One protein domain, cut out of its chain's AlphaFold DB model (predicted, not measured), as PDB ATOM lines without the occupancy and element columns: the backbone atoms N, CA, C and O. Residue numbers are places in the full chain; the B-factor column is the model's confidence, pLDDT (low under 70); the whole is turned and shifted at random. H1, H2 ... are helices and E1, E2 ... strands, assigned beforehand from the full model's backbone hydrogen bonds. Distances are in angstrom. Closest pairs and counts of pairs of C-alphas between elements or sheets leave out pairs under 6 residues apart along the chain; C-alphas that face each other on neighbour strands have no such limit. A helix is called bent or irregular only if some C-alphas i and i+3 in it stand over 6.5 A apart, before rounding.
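Overview. This is residues 169 to 314 of the 314 residues of an uncharacterized protein of Haemophilus sputorum (UniProt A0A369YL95). A strongly twisted sheet of seven antiparallel strands, in the order E3, E4, E6, E7, E10, E11, E12, makes the main wall; E12 turns on into E13, which pairs with E5, and E5 comes back near E6, giving a loose, incompletely closed ring. The hairpin of E8 and E9 lies at one end of this ring and the hairpin of E1 and E2 towards the other, while residues 196 to 201 stick out. The printed part has 146 residues, with named elements in the order E1, E2, E3, E4, H1, E5 to E13; it is mostly strand, with under half of the residues in named elements. It is compact, with a radius of gyration of the C-alphas of 15.6 A, and spans 42 by 32 by 29 A.

Arrangement. E1, residues 169 to 171, and E2, residues 174 to 177, form an antiparallel hairpin, with N 171 and O 174 2.8 A apart. E3, residues 186 to 189, is an edge strand and forms a hairpin with E4, residues 207 to 210, with N 187 and O 209 2.7 A apart. H1, residues 212 to 217, only grazes the sheet, with residues 212 to 215. H1 is irregular, with C-alphas 213 and 216 7.7 A apart; 0 of its 2 O i to N i+4 pairs and 2 of its 3 O i to N i+3 pairs are within hydrogen-bond range. E6, residues 234 to 240, is antiparallel to E4, with N 240 and O 208 3.0 A apart, and forms a hairpin with E7, residues 247 to 255, with N 237 and O 251 2.8 A apart. The closest C-alphas of E1 and E7, those of Thr 171 and Leu 247, are 5.4 A apart. E8, residues 261 to 264, and E9, residues 267 to 270, form a hairpin, with N 269 and O 262 2.8 A apart. E10, residues 272 to 278, is antiparallel to E7, with N 277 and O 250 2.7 A apart. E10, E11, residues 284 to 291, and E12, residues 305 to 309, form a meander, each strand the antiparallel neighbour of the one before; N 288 and O 276 are 2.7 A apart, N 287 and O 306 2.8 A. E12, the other edge strand, runs on into E13, residues 311 to 313, at 69 degrees. E13 is antiparallel to E5, residues 221 to 223, with N 311 and O 223 2.8 A apart. The closest C-alphas of E5 and E6, those of Leu 222 and Ile 234, are 7.9 A apart.

Along the chain. E1 begins at C-alpha 169, (3.868, 30.507, -3.974). From first to last C-alpha E6 measures 18.6 A, E7 23.2 A, E10 19.4 A, E11 21.8 A and E12 13.4 A. E13 ends at C-alpha 313, (7.321, 42.475, -7.812).

Size, cuts and confidence. The two C-alphas farthest apart, those of Lys 180 and Gly 296, are 48.4 A apart. The printed part has no cut; the links E3 to E4 and E11 to E12 are long. The mean pLDDT of the printed part is 71.2, and 63 residues are under 70, among them 178 to 220 and 291 to 299.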
ATOM      1  N   ILE A 169       5.095  29.709  -3.916       80.44
ATOM      2  CA  ILE A 169       3.868  30.507  -3.974       80.44
ATOM      3  C   ILE A 169       3.353  30.493  -5.411       80.44
ATOM      4  O   ILE A 169       4.091  30.778  -6.360       80.44
ATOM      5  N   ASN A 170       2.074  30.180  -5.590       85.31
ATOM      6  CA  ASN A 170       1.406  30.301  -6.878       85.31
ATOM      7  C   ASN A 170       0.683  31.653  -6.939       85.31
ATOM      8  O   ASN A 170      -0.276  31.896  -6.209       85.31
ATOM      9  N   THR A 171       1.126  32.542  -7.823       86.38
ATOM     10  CA  THR A 171       0.428  33.796  -8.119       86.38
ATOM     11  C   THR A 171      -0.247  33.699  -9.491       86.38
ATOM     12  O   THR A 171       0.135  32.877 -10.331       86.38
ATOM     13  N   PRO A 172      -1.228  34.562  -9.788       86.94
ATOM     14  CA  PRO A 172      -1.810  34.647 -11.130       86.94
ATOM     15  C   PRO A 172      -0.808  35.040 -12.221       86.94
ATOM     16  O   PRO A 172      -1.071  34.813 -13.400       86.94
ATOM     17  N   GLN A 173       0.324  35.645 -11.848       87.88
ATOM     18  CA  GLN A 173       1.374  36.086 -12.771       87.88
ATOM     19  C   GLN A 173       2.500  35.058 -12.931       87.88
ATOM     20  O   GLN A 173       3.323  35.187 -13.836       87.88
ATOM     21  N   GLY A 174       2.524  34.010 -12.105       87.75
ATOM     22  CA  GLY A 174       3.490  32.927 -12.210       87.75
ATOM     23  C   GLY A 174       3.742  32.219 -10.884       87.75
ATOM     24  O   GLY A 174       3.093  32.465  -9.874       87.75
ATOM     25  N   LYS A 175       4.718  31.311 -10.892       87.38
ATOM     26  CA  LYS A 175       5.161  30.614  -9.682       87.38
ATOM     27  C   LYS A 175       6.386  31.300  -9.115       87.38
ATOM     28  O   LYS A 175       7.357  31.509  -9.842       87.38
ATOM     29  N   TRP A 176       6.358  31.597  -7.828       80.06
ATOM     30  CA  TRP A 176       7.462  32.208  -7.111       80.06
ATOM     31  C   TRP A 176       8.095  31.191  -6.178       80.06
ATOM     32  O   TRP A 176       7.428  30.585  -5.342       80.06
ATOM     33  N   GLN A 177       9.397  30.983  -6.355       75.56
ATOM     34  CA  GLN A 177      10.195  30.212  -5.414       75.56
ATOM     35  C   GLN A 177      10.730  31.167  -4.356       75.56
ATOM     36  O   GLN A 177      11.454  32.116  -4.683       75.56
ATOM     37  N   ILE A 178      10.372  30.910  -3.103       66.88
ATOM     38  CA  ILE A 178      11.007  31.558  -1.960       66.88
ATOM     39  C   ILE A 178      12.381  30.908  -1.805       66.88
ATOM     40  O   ILE A 178      12.478  29.687  -1.641       66.88
ATOM     41  N   ALA A 179      13.454  31.685  -1.946       57.81
ATOM     42  CA  ALA A 179      14.801  31.133  -1.881       57.81
ATOM     43  C   ALA A 179      15.141  30.716  -0.442       57.81
ATOM     44  O   ALA A 179      14.737  31.363   0.517       57.81
ATOM     45  N   LYS A 180      15.971  29.676  -0.284       53.88
ATOM     46  CA  LYS A 180      16.393  29.120   1.020       53.88
ATOM     47  C   LYS A 180      17.033  30.144   1.982       53.88
ATOM     48  O   LYS A 180      17.112  29.883   3.178       53.88
ATOM     49  N   ASN A 181      17.494  31.285   1.462       52.62
ATOM     50  CA  ASN A 181      18.193  32.335   2.211       52.62
ATOM     51  C   ASN A 181      17.399  33.649   2.311       52.62
ATOM     52  O   ASN A 181      17.913  34.619   2.866       52.62
ATOM     53  N   GLU A 182      16.189  33.705   1.756       53.53
ATOM     54  CA  GLU A 182      15.296  34.843   1.962       53.53
ATOM     55  C   GLU A 182      14.578  34.636   3.299       53.53
ATOM     56  O   GLU A 182      14.072  33.539   3.560       53.53
ATOM     57  N   PRO A 183      14.544  35.643   4.182       52.91
ATOM     58  CA  PRO A 183      13.919  35.526   5.487       52.91
ATOM     59  C   PRO A 183      12.392  35.620   5.360       52.91
ATOM     60  O   PRO A 183      11.764  36.306   6.151       52.91
ATOM     61  N   ILE A 184      11.772  34.962   4.377       57.69
ATOM     62  CA  ILE A 184      10.313  34.886   4.298       57.69
ATOM     63  C   ILE A 184       9.876  33.677   5.110       57.69
ATOM     64  O   ILE A 184       9.963  32.523   4.682       57.69
ATOM     65  N   ARG A 185       9.404  33.959   6.316       63.44
ATOM     66  CA  ARG A 185       8.720  32.994   7.165       63.44
ATOM     67  C   ARG A 185       7.230  33.142   6.896       63.44
ATOM     68  O   ARG A 185       6.688  34.235   7.028       63.44
ATOM     69  N   MET A 186       6.579  32.062   6.484       67.31
ATOM     70  CA  MET A 186       5.121  32.046   6.404       67.31
ATOM     71  C   MET A 186       4.564  31.447   7.681       67.31
ATOM     72  O   MET A 186       5.068  30.433   8.160       67.31
ATOM     73  N   GLN A 187       3.537  32.082   8.212       69.38
ATOM     74  CA  GLN A 187       2.801  31.687   9.393       69.38
ATOM     75  C   GLN A 187       1.486  31.062   8.947       69.38
ATOM     76  O   GLN A 187       0.736  31.679   8.197       69.38
ATOM     77  N   ARG A 188       1.227  29.829   9.374       69.12
ATOM     78  CA  ARG A 188      -0.066  29.174   9.209       69.12
ATOM     79  C   ARG A 188      -0.952  29.521  10.394       69.12
ATOM     80  O   ARG A 188      -0.611  29.101  11.492       69.12
ATOM     81  N   ASN A 189      -2.058  30.215  10.165       67.00
ATOM     82  CA  ASN A 189      -3.046  30.580  11.176       67.00
ATOM     83  C   ASN A 189      -4.180  29.548  11.198       67.00
ATOM     84  O   ASN A 189      -4.715  29.182  10.147       67.00
ATOM     85  N   TYR A 190      -4.525  29.077  12.396       62.56
ATOM     86  CA  TYR A 190      -5.551  28.054  12.619       62.56
ATOM     87  C   TYR A 190      -6.909  28.657  13.010       62.56
ATOM     88  O   TYR A 190      -7.946  28.055  12.745       62.56
ATOM     89  N   GLN A 191      -6.929  29.883  13.545       57.81
ATOM     90  CA  GLN A 191      -8.161  30.634  13.769       57.81
ATOM     91  C   GLN A 191      -8.458  31.587  12.608       57.81
ATOM     92  O   GLN A 191      -7.882  32.666  12.483       57.81
ATOM     93  N   SER A 192      -9.423  31.210  11.771       51.41
ATOM     94  CA  SER A 192      -9.937  32.025  10.659       51.41
ATOM     95  C   SER A 192     -10.922  33.128  11.114       51.41
ATOM     96  O   SER A 192     -11.798  33.560  10.362       51.41
ATOM     97  N   SER A 193     -10.814  33.626  12.351       42.62
ATOM     98  CA  SER A 193     -11.795  34.570  12.921       42.62
ATOM     99  C   SER A 193     -11.845  35.921  12.189       42.62
ATOM    100  O   SER A 193     -12.855  36.623  12.230       42.62
ATOM    101  N   LEU A 194     -10.800  36.267  11.430       41.72
ATOM    102  CA  LEU A 194     -10.757  37.480  10.604       41.72
ATOM    103  C   LEU A 194     -11.565  37.384   9.293       41.72
ATOM    104  O   LEU A 194     -11.658  38.381   8.570       41.72
ATOM    105  N   LEU A 195     -12.125  36.212   8.956       45.47
ATOM    106  CA  LEU A 195     -12.750  35.946   7.651       45.47
ATOM    107  C   LEU A 195     -14.086  35.188   7.682       45.47
ATOM    108  O   LEU A 195     -14.736  35.109   6.632       45.47
ATOM    109  N   GLU A 196     -14.548  34.713   8.844       40.88
ATOM    110  CA  GLU A 196     -15.811  33.960   8.966       40.88
ATOM    111  C   GLU A 196     -17.040  34.688   8.391       40.88
ATOM    112  O   GLU A 196     -18.007  34.041   7.992       40.88
ATOM    113  N   SER A 197     -17.023  36.019   8.266       39.50
ATOM    114  CA  SER A 197     -18.203  36.761   7.811       39.50
ATOM    115  C   SER A 197     -18.372  36.891   6.290       39.50
ATOM    116  O   SER A 197     -19.451  37.306   5.869       39.50
ATOM    117  N   MET A 198     -17.381  36.559   5.436       41.16
ATOM    118  CA  MET A 198     -17.482  36.903   3.997       41.16
ATOM    119  C   MET A 198     -16.985  35.882   2.954       41.16
ATOM    120  O   MET A 198     -17.166  36.139   1.762       41.16
ATOM    121  N   LEU A 199     -16.387  34.743   3.324       47.62
ATOM    122  CA  LEU A 199     -15.854  33.762   2.351       47.62
ATOM    123  C   LEU A 199     -16.238  32.296   2.656       47.62
ATOM    124  O   LEU A 199     -15.428  31.397   2.424       47.62
ATOM    125  N   SER A 200     -17.468  32.051   3.127       42.59
ATOM    126  CA  SER A 200     -17.908  30.782   3.752       42.59
ATOM    127  C   SER A 200     -17.655  29.477   2.982       42.59
ATOM    128  O   SER A 200     -17.746  28.415   3.585       42.59
ATOM    129  N   ASP A 201     -17.311  29.512   1.692       42.59
ATOM    130  CA  ASP A 201     -17.249  28.299   0.865       42.59
ATOM    131  C   ASP A 201     -15.888  28.067   0.173       42.59
ATOM    132  O   ASP A 201     -15.738  27.093  -0.567       42.59
ATOM    133  N   LYS A 202     -14.894  28.959   0.338       43.94
ATOM    134  CA  LYS A 202     -13.615  28.880  -0.414       43.94
ATOM    135  C   LYS A 202     -12.337  28.973   0.409       43.94
ATOM    136  O   LYS A 202     -11.267  28.722  -0.147       43.94
ATOM    137  N   VAL A 203     -12.420  29.348   1.680       50.03
ATOM    138  CA  VAL A 203     -11.250  29.370   2.561       50.03
ATOM    139  C   VAL A 203     -11.094  27.958   3.096       50.03
ATOM    140  O   VAL A 203     -12.040  27.369   3.617       50.03
ATOM    141  N   ALA A 204      -9.936  27.368   2.838       46.94
ATOM    142  CA  ALA A 204      -9.598  26.089   3.423       46.94
ATOM    143  C   ALA A 204      -9.448  26.268   4.949       46.94
ATOM    144  O   ALA A 204      -9.449  27.386   5.453       46.94
ATOM    145  N   SER A 205      -9.424  25.181   5.712       54.03
ATOM    146  CA  SER A 205      -9.451  25.230   7.182       54.03
ATOM    147  C   SER A 205      -8.236  25.929   7.813       54.03
ATOM    148  O   SER A 205      -8.192  26.068   9.030       54.03
ATOM    149  N   PHE A 206      -7.250  26.339   7.013       59.19
ATOM    150  CA  PHE A 206      -6.053  27.040   7.446       59.19
ATOM    151  C   PHE A 206      -5.809  28.281   6.563       59.19
ATOM    152  O   PHE A 206      -6.474  28.508   5.556       59.19
ATOM    153  N   GLU A 207      -4.884  29.144   6.962       64.94
ATOM    154  CA  GLU A 207      -4.506  30.328   6.184       64.94
ATOM    155  C   GLU A 207      -3.013  30.562   6.350       64.94
ATOM    156  O   GLU A 207      -2.500  30.434   7.456       64.94
ATOM    157  N   TYR A 208      -2.301  30.914   5.278       68.19
ATOM    158  CA  TYR A 208      -0.905  31.333   5.392       68.19
ATOM    159  C   TYR A 208      -0.781  32.845   5.233       68.19
ATOM    160  O   TYR A 208      -1.268  33.398   4.248       68.19
ATOM    161  N   SER A 209      -0.065  33.490   6.151       65.88
ATOM    162  CA  SER A 209       0.374  34.882   6.048       65.88
ATOM    163  C   SER A 209       1.895  34.988   6.110       65.88
ATOM    164  O   SER A 209       2.573  34.088   6.600       65.88
ATOM    165  N   ILE A 210       2.462  36.089   5.624       67.56
ATOM    166  CA  ILE A 210       3.885  36.389   5.849       67.56
ATOM    167  C   ILE A 210       4.053  36.875   7.293       67.56
ATOM    168  O   ILE A 210       3.218  37.634   7.782       67.56
ATOM    169  N   ASP A 211       5.105  36.416   7.970       61.53
ATOM    170  CA  ASP A 211       5.430  36.822   9.337       61.53
ATOM    171  C   ASP A 211       5.561  38.356   9.434       61.53
ATOM    172  O   ASP A 211       6.395  38.950   8.739       61.53
ATOM    173  N   PRO A 212       4.760  39.016  10.287       54.97
ATOM    174  CA  PRO A 212       4.740  40.468  10.380       54.97
ATOM    175  C   PRO A 212       6.046  41.057  10.930       54.97
ATOM    176  O   PRO A 212       6.362  42.205  10.644       54.97
ATOM    177  N   THR A 213       6.857  40.285  11.663       53.84
ATOM    178  CA  THR A 213       8.171  40.748  12.160       53.84
ATOM    179  C   THR A 213       9.208  40.911  11.047       53.84
ATOM    180  O   THR A 213      10.275  41.484  11.259       53.84
ATOM    181  N   LEU A 214       8.882  40.435   9.842       53.97
ATOM    182  CA  LEU A 214       9.699  40.534   8.640       53.97
ATOM    183  C   LEU A 214       9.181  41.626   7.684       53.97
ATOM    184  O   LEU A 214       9.666  41.713   6.559       53.97
ATOM    185  N   GLN A 215       8.236  42.477   8.121       48.94
ATOM    186  CA  GLN A 215       7.616  43.545   7.315       48.94
ATOM    187  C   GLN A 215       8.605  44.568   6.738       48.94
ATOM    188  O   GLN A 215       8.363  45.066   5.644       48.94
ATOM    189  N   ASP A 216       9.758  44.798   7.373       44.00
ATOM    190  CA  ASP A 216      10.833  45.632   6.801       44.00
ATOM    191  C   ASP A 216      11.492  45.002   5.548       44.00
ATOM    192  O   ASP A 216      12.360  45.604   4.916       44.00
ATOM    193  N   LYS A 217      11.113  43.766   5.199       49.59
ATOM    194  CA  LYS A 217      11.596  42.982   4.057       49.59
ATOM    195  C   LYS A 217      10.455  42.206   3.396       49.59
ATOM    196  O   LYS A 217      10.590  41.011   3.131       49.59
ATOM    197  N   SER A 218       9.301  42.838   3.163       51.22
ATOM    198  CA  SER A 218       8.296  42.193   2.317       51.22
ATOM    199  C   SER A 218       8.858  42.066   0.893       51.22
ATOM    200  O   SER A 218       8.808  43.022   0.125       51.22
ATOM    201  N   ASP A 219       9.357  40.884   0.525       56.56
ATOM    202  CA  ASP A 219       9.800  40.524  -0.840       56.56
ATOM    203  C   ASP A 219       8.614  40.443  -1.833       56.56
ATOM    204  O   ASP A 219       8.643  39.697  -2.806       56.56
ATOM    205  N   ILE A 220       7.493  41.105  -1.533       68.00
ATOM    206  CA  ILE A 220       6.335  41.227  -2.412       68.00
ATOM    207  C   ILE A 220       5.882  42.678  -2.366       68.00
ATOM    208  O   ILE A 220       5.238  43.105  -1.410       68.00
ATOM    209  N   SER A 221       6.191  43.418  -3.422       74.44
ATOM    210  CA  SER A 221       5.667  44.762  -3.648       74.44
ATOM    211  C   SER A 221       4.620  44.728  -4.754       74.44
ATOM    212  O   SER A 221       4.667  43.905  -5.675       74.44
ATOM    213  N   LEU A 222       3.656  45.639  -4.669       80.50
ATOM    214  CA  LEU A 222       2.704  45.878  -5.740       80.50
ATOM    215  C   LEU A 222       3.147  47.098  -6.519       80.50
ATOM    216  O   LEU A 222       3.335  48.165  -5.952       80.50
ATOM    217  N   HIS A 223       3.267  46.926  -7.826       86.31
ATOM    218  CA  HIS A 223       3.423  48.032  -8.747       86.31
ATOM    219  C   HIS A 223       2.103  48.262  -9.478       86.31
ATOM    220  O   HIS A 223       1.577  47.350 -10.129       86.31
ATOM    221  N   PHE A 224       1.578  49.480  -9.399       84.75
ATOM    222  CA  PHE A 224       0.413  49.968 -10.119       84.75
ATOM    223  C   PHE A 224       0.886  50.919 -11.225       84.75
ATOM    224  O   PHE A 224       1.043  52.115 -10.990       84.75
ATOM    225  N   PRO A 225       1.046  50.450 -12.480       83.81
ATOM    226  CA  PRO A 225       1.652  51.254 -13.548       83.81
ATOM    227  C   PRO A 225       0.957  52.597 -13.822       83.81
ATOM    228  O   PRO A 225       1.569  53.519 -14.355       83.81
ATOM    229  N   ASN A 226      -0.332  52.695 -13.491       82.88
ATOM    230  CA  ASN A 226      -1.147  53.891 -13.707       82.88
ATOM    231  C   ASN A 226      -1.320  54.756 -12.450       82.88
ATOM    232  O   ASN A 226      -1.957  55.804 -12.539       82.88
ATOM    233  N   SER A 227      -0.811  54.303 -11.305       80.06
ATOM    234  CA  SER A 227      -0.918  54.974 -10.008       80.06
ATOM    235  C   SER A 227       0.337  54.683  -9.174       80.06
ATOM    236  O   SER A 227       0.218  54.083  -8.107       80.06
ATOM    237  N   PRO A 228       1.542  55.036  -9.668       80.69
ATOM    238  CA  PRO A 228       2.807  54.709  -9.007       80.69
ATOM    239  C   PRO A 228       2.917  55.295  -7.593       80.69
ATOM    240  O   PRO A 228       3.637  54.765  -6.758       80.69
ATOM    241  N   GLU A 229       2.172  56.359  -7.290       77.06
ATOM    242  CA  GLU A 229       2.032  56.899  -5.937       77.06
ATOM    243  C   GLU A 229       1.481  55.887  -4.920       77.06
ATOM    244  O   GLU A 229       1.678  56.066  -3.721       77.06
ATOM    245  N   LEU A 230       0.796  54.831  -5.373       77.25
ATOM    246  CA  LEU A 230       0.263  53.782  -4.505       77.25
ATOM    247  C   LEU A 230       1.294  52.707  -4.159       77.25
ATOM    248  O   LEU A 230       1.093  52.000  -3.174       77.25
ATOM    249  N   ASP A 231       2.368  52.583  -4.941       76.25
ATOM    250  CA  ASP A 231       3.362  51.515  -4.795       76.25
ATOM    251  C   ASP A 231       4.052  51.581  -3.428       76.25
ATOM    252  O   ASP A 231       4.162  50.573  -2.735       76.25
ATOM    253  N   ASP A 232       4.441  52.792  -3.016       69.56
ATOM    254  CA  ASP A 232       5.095  53.059  -1.729       69.56
ATOM    255  C   ASP A 232       4.088  53.316  -0.592       69.56
ATOM    256  O   ASP A 232       4.452  53.329   0.585       69.56
ATOM    257  N   ALA A 233       2.819  53.560  -0.929       69.38
ATOM    258  CA  ALA A 233       1.786  53.945   0.031       69.38
ATOM    259  C   ALA A 233       1.007  52.753   0.594       69.38
ATOM    260  O   ALA A 233       0.323  52.912   1.607       69.38
ATOM    261  N   ILE A 234       1.065  51.593  -0.071       72.00
ATOM    262  CA  ILE A 234       0.314  50.405   0.320       72.00
ATOM    263  C   ILE A 234       1.165  49.463   1.176       72.00
ATOM    264  O   ILE A 234       2.120  48.843   0.716       72.00
ATOM    265  N   GLN A 235       0.774  49.297   2.436       69.12
ATOM    266  CA  GLN A 235       1.310  48.226   3.274       69.12
ATOM    267  C   GLN A 235       0.399  47.015   3.152       69.12
ATOM    268  O   GLN A 235      -0.777  47.109   3.495       69.12
ATOM    269  N   ILE A 236       0.919  45.892   2.652       68.88
ATOM    270  CA  ILE A 236       0.115  44.697   2.380       68.88
ATOM    271  C   ILE A 236       0.485  43.501   3.257       68.88
ATOM    272  O   ILE A 236       1.643  43.124   3.405       68.88
ATOM    273  N   GLN A 237      -0.542  42.828   3.756       70.50
ATOM    274  CA  GLN A 237      -0.493  41.468   4.264       70.50
ATOM    275  C   GLN A 237      -1.077  40.540   3.197       70.50
ATOM    276  O   GLN A 237      -2.212  40.725   2.757       70.50
ATOM    277  N   SER A 238      -0.301  39.547   2.767       73.56
ATOM    278  CA  SER A 238      -0.721  38.570   1.753       73.56
ATOM    279  C   SER A 238      -1.249  37.296   2.399       73.56
ATOM    280  O   SER A 238      -0.644  36.816   3.358       73.56
ATOM    281  N   LEU A 239      -2.332  36.747   1.843       71.81
ATOM    282  CA  LEU A 239      -3.005  35.535   2.308       71.81
ATOM    283  C   LEU A 239      -2.983  34.446   1.230       71.81
ATOM    284  O   LEU A 239      -3.273  34.720   0.057       71.81
ATOM    285  N   TYR A 240      -2.689  33.205   1.624       75.12
ATOM    286  CA  TYR A 240      -2.557  32.069   0.704       75.12
ATOM    287  C   TYR A 240      -3.384  30.843   1.109       75.12
ATOM    288  O   TYR A 240      -3.642  30.616   2.287       75.12
ATOM    289  N   THR A 241      -3.740  30.018   0.116       71.19
ATOM    290  CA  THR A 241      -4.433  28.725   0.310       71.19
ATOM    291  C   THR A 241      -3.520  27.630   0.870       71.19
ATOM    292  O   THR A 241      -2.355  27.565   0.496       71.19
ATOM    293  N   ASP A 242      -4.086  26.647   1.561       66.31
ATOM    294  CA  ASP A 242      -3.346  25.712   2.423       66.31
ATOM    295  C   ASP A 242      -2.343  24.801   1.712       66.31
ATOM    296  O   ASP A 242      -1.172  24.749   2.073       66.31
ATOM    297  N   SER A 243      -2.787  24.039   0.710       61.06
ATOM    298  CA  SER A 243      -1.980  22.943   0.147       61.06
ATOM    299  C   SER A 243      -1.156  23.340  -1.074       61.06
ATOM    300  O   SER A 243      -0.157  22.698  -1.392       61.06
ATOM    301  N   ALA A 244      -1.579  24.388  -1.777       67.06
ATOM    302  CA  ALA A 244      -0.952  24.846  -3.011       67.06
ATOM    303  C   ALA A 244      -0.460  26.296  -2.931       67.06
ATOM    304  O   ALA A 244       0.083  26.779  -3.919       67.06
ATOM    305  N   LEU A 245      -0.649  26.991  -1.801       76.50
ATOM    306  CA  LEU A 245      -0.173  28.363  -1.579       76.50
ATOM    307  C   LEU A 245      -0.486  29.311  -2.740       76.50
ATOM    308  O   LEU A 245       0.367  30.053  -3.228       76.50
ATOM    309  N   ASN A 246      -1.727  29.251  -3.221       79.50
ATOM    310  CA  ASN A 246      -2.228  30.213  -4.184       79.50
ATOM    311  C   ASN A 246      -2.509  31.520  -3.455       79.50
ATOM    312  O   ASN A 246      -3.202  31.499  -2.437       79.50
ATOM    313  N   LEU A 247      -2.009  32.635  -3.986       80.62
ATOM    314  CA  LEU A 247      -2.371  33.963  -3.499       80.62
ATOM    315  C   LEU A 247      -3.887  34.139  -3.626       80.62
ATOM    316  O   LEU A 247      -4.425  34.147  -4.736       80.62
ATOM    317  N   LEU A 248      -4.559  34.262  -2.486       75.50
ATOM    318  CA  LEU A 248      -6.005  34.427  -2.408       75.50
ATOM    319  C   LEU A 248      -6.373  35.909  -2.333       75.50
ATOM    320  O   LEU A 248      -7.262  36.374  -3.047       75.50
ATOM    321  N   GLU A 249      -5.675  36.634  -1.464       75.88
ATOM    322  CA  GLU A 249      -6.023  37.986  -1.044       75.88
ATOM    323  C   GLU A 249      -4.787  38.754  -0.576       75.88
ATOM    324  O   GLU A 249      -3.848  38.161  -0.050       75.88
ATOM    325  N   MET A 250      -4.806  40.076  -0.726       78.50
ATOM    326  CA  MET A 250      -3.920  40.971   0.015       78.50
ATOM    327  C   MET A 250      -4.765  42.018   0.741       78.50
ATOM    328  O   MET A 250      -5.683  42.584   0.152       78.50
ATOM    329  N   LYS A 251      -4.482  42.287   2.011       73.94
ATOM    330  CA  LYS A 251      -5.153  43.327   2.807       73.94
ATOM    331  C   LYS A 251      -4.145  44.385   3.191       73.94
ATOM    332  O   LYS A 251      -2.985  44.053   3.395       73.94
ATOM    333  N   GLY A 252      -4.573  45.630   3.303       71.75
ATOM    334  CA  GLY A 252      -3.633  46.690   3.603       71.75
ATOM    335  C   GLY A 252      -4.264  48.025   3.906       71.75
ATOM    336  O   GLY A 252      -5.481  48.202   3.862       71.75
ATOM    337  N   GLU A 253      -3.395  48.978   4.178       75.06
ATOM    338  CA  GLU A 253      -3.741  50.380   4.338       75.06
ATOM    339  C   GLU A 253      -2.987  51.166   3.269       75.06
ATOM    340  O   GLU A 253      -1.821  50.877   2.990       75.06
ATOM    341  N   ILE A 254      -3.669  52.126   2.645       77.94
ATOM    342  CA  ILE A 254      -3.036  53.115   1.774       77.94
ATOM    343  C   ILE A 254      -2.915  54.394   2.584       77.94
ATOM    344  O   ILE A 254      -3.936  54.973   2.961       77.94
ATOM    345  N   SER A 255      -1.680  54.823   2.837       76.88
ATOM    346  CA  SER A 255      -1.368  56.044   3.580       76.88
ATOM    347  C   SER A 255      -0.414  56.925   2.784       76.88
ATOM    348  O   SER A 255       0.733  56.559   2.537       76.88
ATOM    349  N   LEU A 256      -0.866  58.124   2.419       73.56
ATOM    350  CA  LEU A 256      -0.043  59.127   1.749       73.56
ATOM    351  C   LEU A 256       0.292  60.244   2.738       73.56
ATOM    352  O   LEU A 256      -0.489  61.166   2.956       73.56
ATOM    353  N   HIS A 257       1.475  60.160   3.353       60.94
ATOM    354  CA  HIS A 257       1.892  61.072   4.427       60.94
ATOM    355  C   HIS A 257       1.974  62.553   4.006       60.94
ATOM    356  O   HIS A 257       1.827  63.433   4.855       60.94
ATOM    357  N   GLU A 258       2.182  62.842   2.718       63.34
ATOM    358  CA  GLU A 258       2.364  64.211   2.210       63.34
ATOM    359  C   GLU A 258       1.117  64.811   1.533       63.34
ATOM    360  O   GLU A 258       1.016  66.033   1.403       63.34
ATOM    361  N   GLN A 259       0.150  63.989   1.114       63.00
ATOM    362  CA  GLN A 259      -1.049  64.441   0.398       63.00
ATOM    363  C   GLN A 259      -2.264  64.376   1.321       63.00
ATOM    364  O   GLN A 259      -2.444  63.384   2.005       63.00
ATOM    365  N   LYS A 260      -3.106  65.421   1.362       66.69
ATOM    366  CA  LYS A 260      -4.348  65.412   2.170       66.69
ATOM    367  C   LYS A 260      -5.457  64.567   1.549       66.69
ATOM    368  O   LYS A 260      -6.277  64.011   2.272       66.69
ATOM    369  N   GLU A 261      -5.457  64.495   0.226       75.94
ATOM    370  CA  GLU A 261      -6.384  63.716  -0.575       75.94
ATOM    371  C   GLU A 261      -5.622  63.131  -1.761       75.94
ATOM    372  O   GLU A 261      -4.655  63.734  -2.235       75.94
ATOM    373  N   PHE A 262      -6.062  61.975  -2.242       77.75
ATOM    374  CA  PHE A 262      -5.497  61.322  -3.413       77.75
ATOM    375  C   PHE A 262      -6.596  60.720  -4.279       77.75
ATOM    376  O   PHE A 262      -7.737  60.571  -3.846       77.75
ATOM    377  N   LYS A 263      -6.255  60.374  -5.520       82.62
ATOM    378  CA  LYS A 263      -7.242  59.960  -6.510       82.62
ATOM    379  C   LYS A 263      -6.986  58.552  -7.016       82.62
ATOM    380  O   LYS A 263      -5.905  58.267  -7.512       82.62
ATOM    381  N   ILE A 264      -8.022  57.716  -7.012       82.94
ATOM    382  CA  ILE A 264      -8.035  56.458  -7.771       82.94
ATOM    383  C   ILE A 264      -9.111  56.563  -8.850       82.94
ATOM    384  O   ILE A 264     -10.309  56.670  -8.573       82.94
ATOM    385  N   GLY A 265      -8.682  56.561 -10.113       81.69
ATOM    386  CA  GLY A 265      -9.574  56.714 -11.259       81.69
ATOM    387  C   GLY A 265     -10.311  58.058 -11.244       81.69
ATOM    388  O   GLY A 265      -9.735  59.097 -11.566       81.69
ATOM    389  N   GLN A 266     -11.605  58.039 -10.914       83.38
ATOM    390  CA  GLN A 266     -12.456  59.235 -10.806       83.38
ATOM    391  C   GLN A 266     -12.812  59.606  -9.359       83.38
ATOM    392  O   GLN A 266     -13.522  60.587  -9.166       83.38
ATOM    393  N   CYS A 267     -12.347  58.835  -8.378       85.69
ATOM    394  CA  CYS A 267     -12.725  58.968  -6.978       85.69
ATOM    395  C   CYS A 267     -11.604  59.616  -6.171       85.69
ATOM    396  O   CYS A 267     -10.458  59.181  -6.274       85.69
ATOM    397  N   ASP A 268     -11.961  60.621  -5.378       84.69
ATOM    398  CA  ASP A 268     -11.066  61.310  -4.454       84.69
ATOM    399  C   ASP A 268     -11.226  60.702  -3.048       84.69
ATOM    400  O   ASP A 268     -12.346  60.449  -2.596       84.69
ATOM    401  N   TYR A 269     -10.106  60.430  -2.383       81.50
ATOM    402  CA  TYR A 269     -10.017  59.776  -1.078       81.50
ATOM    403  C   TYR A 269      -9.222  60.632  -0.105       81.50
ATOM    404  O   TYR A 269      -8.269  61.294  -0.512       81.50
ATOM    405  N   SER A 270      -9.553  60.555   1.186       77.44
ATOM    406  CA  SER A 270      -8.683  61.029   2.263       77.44
ATOM    407  C   SER A 270      -7.313  60.360   2.202       77.44
ATOM    408  O   SER A 270      -7.182  59.243   1.719       77.44
ATOM    409  N   ASN A 271      -6.301  61.007   2.770       76.94
ATOM    410  CA  ASN A 271      -4.916  60.527   2.833       76.94
ATOM    411  C   ASN A 271      -4.683  59.146   3.472       76.94
ATOM    412  O   ASN A 271      -3.557  58.653   3.441       76.94
ATOM    413  N   PHE A 272      -5.718  58.547   4.056       79.12
ATOM    414  CA  PHE A 272      -5.706  57.212   4.626       79.12
ATOM    415  C   PHE A 272      -6.991  56.463   4.265       79.12
ATOM    416  O   PHE A 272      -8.085  56.972   4.525       79.12
ATOM    417  N   ILE A 273      -6.864  55.250   3.721       80.88
ATOM    418  CA  ILE A 273      -7.980  54.311   3.532       80.88
ATOM    419  C   ILE A 273      -7.543  52.871   3.812       80.88
ATOM    420  O   ILE A 273      -6.421  52.472   3.499       80.88
ATOM    421  N   GLY A 274      -8.462  52.066   4.344       80.94
ATOM    422  CA  GLY A 274      -8.281  50.616   4.411       80.94
ATOM    423  C   GLY A 274      -8.681  49.969   3.090       80.94
ATOM    424  O   GLY A 274      -9.748  50.281   2.546       80.94
ATOM    425  N   VAL A 275      -7.863  49.045   2.589       81.94
ATOM    426  CA  VAL A 275      -8.085  48.365   1.310       81.94
ATOM    427  C   VAL A 275      -7.966  46.849   1.404       81.94
ATOM    428  O   VAL A 275      -7.245  46.278   2.220       81.94
ATOM    429  N   ARG A 276      -8.674  46.190   0.494       84.06
ATOM    430  CA  ARG A 276      -8.616  44.754   0.243       84.06
ATOM    431  C   ARG A 276      -8.422  44.527  -1.250       84.06
ATOM    432  O   ARG A 276      -9.197  45.025  -2.059       84.06
ATOM    433  N   LEU A 277      -7.416  43.750  -1.614       85.75
ATOM    434  CA  LEU A 277      -7.103  43.376  -2.984       85.75
ATOM    435  C   LEU A 277      -7.480  41.914  -3.206       85.75
ATOM    436  O   LEU A 277      -6.990  41.023  -2.514       85.75
ATOM    437  N   ALA A 278      -8.361  41.674  -4.168       85.62
ATOM    438  CA  ALA A 278      -8.917  40.356  -4.443       85.62
ATOM    439  C   ALA A 278      -9.112  40.135  -5.949       85.62
ATOM    440  O   ALA A 278      -8.846  41.016  -6.769       85.62
ATOM    441  N   ASN A 279      -9.612  38.949  -6.315       85.31
ATOM    442  CA  ASN A 279      -9.970  38.592  -7.695       85.31
ATOM    443  C   ASN A 279      -8.825  38.825  -8.691       85.31
ATOM    444  O   ASN A 279      -9.007  39.364  -9.785       85.31
ATOM    445  N   PHE A 280      -7.624  38.421  -8.289       87.56
ATOM    446  CA  PHE A 280      -6.431  38.611  -9.087       87.56
ATOM    447  C   PHE A 280      -6.476  37.799 -10.393       87.56
ATOM    448  O   PHE A 280      -6.747  36.598 -10.412       87.56
ATOM    449  N   THR A 281      -6.142  38.458 -11.497       91.25
ATOM    450  CA  THR A 281      -5.895  37.863 -12.818       91.25
ATOM    451  C   THR A 281      -4.425  38.079 -13.198       91.25
ATOM    452  O   THR A 281      -3.739  38.836 -12.525       91.25
ATOM    453  N   PRO A 282      -3.903  37.529 -14.308       91.94
ATOM    454  CA  PRO A 282      -2.517  37.803 -14.705       91.94
ATOM    455  C   PRO A 282      -2.188  39.288 -14.976       91.94
ATOM    456  O   PRO A 282      -1.019  39.635 -15.124       91.94
ATOM    457  N   LYS A 283      -3.191  40.168 -15.114       91.81
ATOM    458  CA  LYS A 283      -2.992  41.578 -15.509       91.81
ATOM    459  C   LYS A 283      -3.655  42.592 -14.589       91.81
ATOM    460  O   LYS A 283      -3.214  43.736 -14.545       91.81
ATOM    461  N   THR A 284      -4.736  42.208 -13.924       93.62
ATOM    462  CA  THR A 284      -5.549  43.107 -13.102       93.62
ATOM    463  C   THR A 284      -5.925  42.462 -11.784       93.62
ATOM    464  O   THR A 284      -6.109  41.246 -11.727       93.62
ATOM    465  N   LEU A 285      -6.123  43.286 -10.767       92.75
ATOM    466  CA  LEU A 285      -6.753  42.918  -9.506       92.75
ATOM    467  C   LEU A 285      -7.959  43.820  -9.250       92.75
ATOM    468  O   LEU A 285      -8.147  44.831  -9.934       92.75
ATOM    469  N   GLU A 286      -8.770  43.464  -8.264       91.56
ATOM    470  CA  GLU A 286      -9.805  44.339  -7.731       91.56
ATOM    471  C   GLU A 286      -9.359  44.930  -6.397       91.56
ATOM    472  O   GLU A 286      -9.078  44.183  -5.465       91.56
ATOM    473  N   LEU A 287      -9.344  46.257  -6.297       89.25
ATOM    474  CA  LEU A 287      -9.163  47.002  -5.059       89.25
ATOM    475  C   LEU A 287     -10.526  47.368  -4.491       89.25
ATOM    476  O   LEU A 287     -11.307  48.066  -5.130       89.25
ATOM    477  N   HIS A 288     -10.797  46.894  -3.285       87.94
ATOM    478  CA  HIS A 288     -12.000  47.156  -2.511       87.94
ATOM    479  C   HIS A 288     -11.634  48.089  -1.361       87.94
ATOM    480  O   HIS A 288     -10.725  47.788  -0.590       87.94
ATOM    481  N   VAL A 289     -12.332  49.211  -1.237       85.00
ATOM    482  CA  VAL A 289     -12.159  50.152  -0.125       85.00
ATOM    483  C   VAL A 289     -13.037  49.675   1.025       85.00
ATOM    484  O   VAL A 289     -14.257  49.616   0.884       85.00
ATOM    485  N   VAL A 290     -12.415  49.285   2.139       77.12
ATOM    486  CA  VAL A 290     -13.099  48.635   3.270       77.12
ATOM    487  C   VAL A 290     -13.297  49.555   4.471       77.12
ATOM    488  O   VAL A 290     -14.280  49.387   5.180       77.12
ATOM    489  N   ASN A 291     -12.421  50.546   4.679       68.81
ATOM    490  CA  ASN A 291     -12.535  51.514   5.775       68.81
ATOM    491  C   ASN A 291     -12.239  52.940   5.293       68.81
ATOM    492  O   ASN A 291     -11.223  53.174   4.635       68.81
ATOM    493  N   TYR A 292     -13.098  53.883   5.689       60.25
ATOM    494  CA  TYR A 292     -12.910  55.326   5.524       60.25
ATOM    495  C   TYR A 292     -12.838  55.976   6.919       60.25
ATOM    496  O   TYR A 292     -13.702  55.683   7.751       60.25
ATOM    497  N   PRO A 293     -11.826  56.807   7.229       51.66
ATOM    498  CA  PRO A 293     -11.645  57.354   8.575       51.66
ATOM    499  C   PRO A 293     -12.689  58.416   8.961       51.66
ATOM    500  O   PRO A 293     -12.884  58.664  10.151       51.66
ATOM    501  N   GLU A 294     -13.399  59.027   8.007       53.97
ATOM    502  CA  GLU A 294     -14.448  59.999   8.337       53.97
ATOM    503  C   GLU A 294     -15.795  59.306   8.560       53.97
ATOM    504  O   GLU A 294     -16.535  58.975   7.630       53.97
ATOM    505  N   ALA A 295     -16.120  59.085   9.835       47.72
ATOM    506  CA  ALA A 295     -17.417  58.573  10.253       47.72
ATOM    507  C   ALA A 295     -18.558  59.433   9.672       47.72
ATOM    508  O   ALA A 295     -18.712  60.600  10.026       47.72
ATOM    509  N   GLY A 296     -19.379  58.832   8.805       52.75
ATOM    510  CA  GLY A 296     -20.594  59.447   8.260       52.75
ATOM    511  C   GLY A 296     -20.533  59.871   6.790       52.75
ATOM    512  O   GLY A 296     -21.544  60.359   6.287       52.75
ATOM    513  N   GLN A 297     -19.413  59.668   6.088       58.53
ATOM    514  CA  GLN A 297     -19.349  59.883   4.641       58.53
ATOM    515  C   GLN A 297     -19.539  58.551   3.897       58.53
ATOM    516  O   GLN A 297     -18.676  57.676   3.930       58.53
ATOM    517  N   GLU A 298     -20.685  58.374   3.235       63.50
ATOM    518  CA  GLU A 298     -20.894  57.236   2.336       63.50
ATOM    519  C   GLU A 298     -20.091  57.453   1.047       63.50
ATOM    520  O   GLU A 298     -20.338  58.395   0.287       63.50
ATOM    521  N   LEU A 299     -19.120  56.574   0.786       69.00
ATOM    522  CA  LEU A 299     -18.494  56.479  -0.529       69.00
ATOM    523  C   LEU A 299     -19.540  55.979  -1.524       69.00
ATOM    524  O   LEU A 299     -20.232  54.997  -1.266       69.00
ATOM    525  N   SER A 300     -19.636  56.623  -2.689       75.25
ATOM    526  CA  SER A 300     -20.500  56.103  -3.752       75.25
ATOM    527  C   SER A 300     -20.078  54.678  -4.131       75.25
ATOM    528  O   SER A 300     -18.883  54.387  -4.134       75.25
ATOM    529  N   ASP A 301     -21.016  53.826  -4.552       77.00
ATOM    530  CA  ASP A 301     -20.733  52.441  -4.984       77.00
ATOM    531  C   ASP A 301     -19.637  52.340  -6.062       77.00
ATOM    532  O   ASP A 301     -18.965  51.324  -6.207       77.00
ATOM    533  N   LYS A 302     -19.434  53.407  -6.841       81.25
ATOM    534  CA  LYS A 302     -18.381  53.484  -7.866       81.25
ATOM    535  C   LYS A 302     -16.980  53.708  -7.289       81.25
ATOM    536  O   LYS A 302     -16.006  53.532  -8.006       81.25
ATOM    537  N   CYS A 303     -16.895  54.119  -6.029       85.12
ATOM    538  CA  CYS A 303     -15.672  54.428  -5.293       85.12
ATOM    539  C   CYS A 303     -15.365  53.396  -4.200       85.12
ATOM    540  O   CYS A 303     -14.365  53.527  -3.499       85.12
ATOM    541  N   THR A 304     -16.185  52.358  -4.047       86.19
ATOM    542  CA  THR A 304     -15.899  51.246  -3.129       86.19
ATOM    543  C   THR A 304     -15.071  50.150  -3.795       86.19
ATOM    544  O   THR A 304     -14.472  49.335  -3.099       86.19
ATOM    545  N   LYS A 305     -14.999  50.133  -5.134       89.75
ATOM    546  CA  LYS A 305     -14.319  49.089  -5.902       89.75
ATOM    547  C   LYS A 305     -13.671  49.615  -7.185       89.75
ATOM    548  O   LYS A 305     -14.340  50.232  -8.011       89.75
ATOM    549  N   HIS A 306     -12.410  49.251  -7.413       89.69
ATOM    550  CA  HIS A 306     -11.638  49.563  -8.620       89.69
ATOM    551  C   HIS A 306     -11.022  48.311  -9.228       89.69
ATOM    552  O   HIS A 306     -10.482  47.477  -8.513       89.69
ATOM    553  N   VAL A 307     -11.044  48.189 -10.555       91.81
ATOM    554  CA  VAL A 307     -10.252  47.176 -11.268       91.81
ATOM    555  C   VAL A 307      -8.968  47.843 -11.739       91.81
ATOM    556  O   VAL A 307      -9.021  48.754 -12.565       91.81
ATOM    557  N   MET A 308      -7.827  47.405 -11.217       89.88
ATOM    558  CA  MET A 308      -6.544  48.073 -11.433       89.88
ATOM    559  C   MET A 308      -5.553  47.155 -12.147       89.88
ATOM    560  O   MET A 308      -5.456  45.979 -11.785       89.88
ATOM    561  N   PRO A 309      -4.808  47.652 -13.154       92.00
ATOM    562  CA  PRO A 309      -3.646  46.937 -13.654       92.00
ATOM    563  C   PRO A 309      -2.575  46.891 -12.566       92.00
ATOM    564  O   PRO A 309      -2.375  47.875 -11.857       92.00
ATOM    565  N   TYR A 310      -1.892  45.759 -12.452       91.00
ATOM    566  CA  TYR A 310      -0.888  45.560 -11.412       91.00
ATOM    567  C   TYR A 310       0.235  44.632 -11.872       91.00
ATOM    568  O   TYR A 310       0.075  43.820 -12.792       91.00
ATOM    569  N   GLN A 311       1.368  44.737 -11.194       89.19
ATOM    570  CA  GLN A 311       2.460  43.780 -11.252       89.19
ATOM    571  C   GLN A 311       2.877  43.434  -9.829       89.19
ATOM    572  O   GLN A 311       3.088  44.316  -9.003       89.19
ATOM    573  N   LEU A 312       2.978  42.141  -9.556       85.88
ATOM    574  CA  LEU A 312       3.640  41.631  -8.372       85.88
ATOM    575  C   LEU A 312       5.142  41.666  -8.636       85.88
ATOM    576  O   LEU A 312       5.621  41.089  -9.617       85.88
ATOM    577  N   VAL A 313       5.866  42.354  -7.768       79.75
ATOM    578  CA  VAL A 313       7.321  42.475  -7.812       79.75
ATOM    579  C   VAL A 313       7.886  41.718  -6.621       79.75
ATOM    580  O   VAL A 313       7.308  41.779  -5.538       79.75
ATOM    581  N   LYS A 314       8.970  40.977  -6.860       70.00
ATOM    582  CA  LYS A 314       9.743  40.297  -5.825       70.00
ATOM    583  C   LYS A 314      10.966  41.127  -5.463       70.00
ATOM    584  O   LYS A 314      11.601  41.611  -6.431       70.00
TER     585      LYS A 314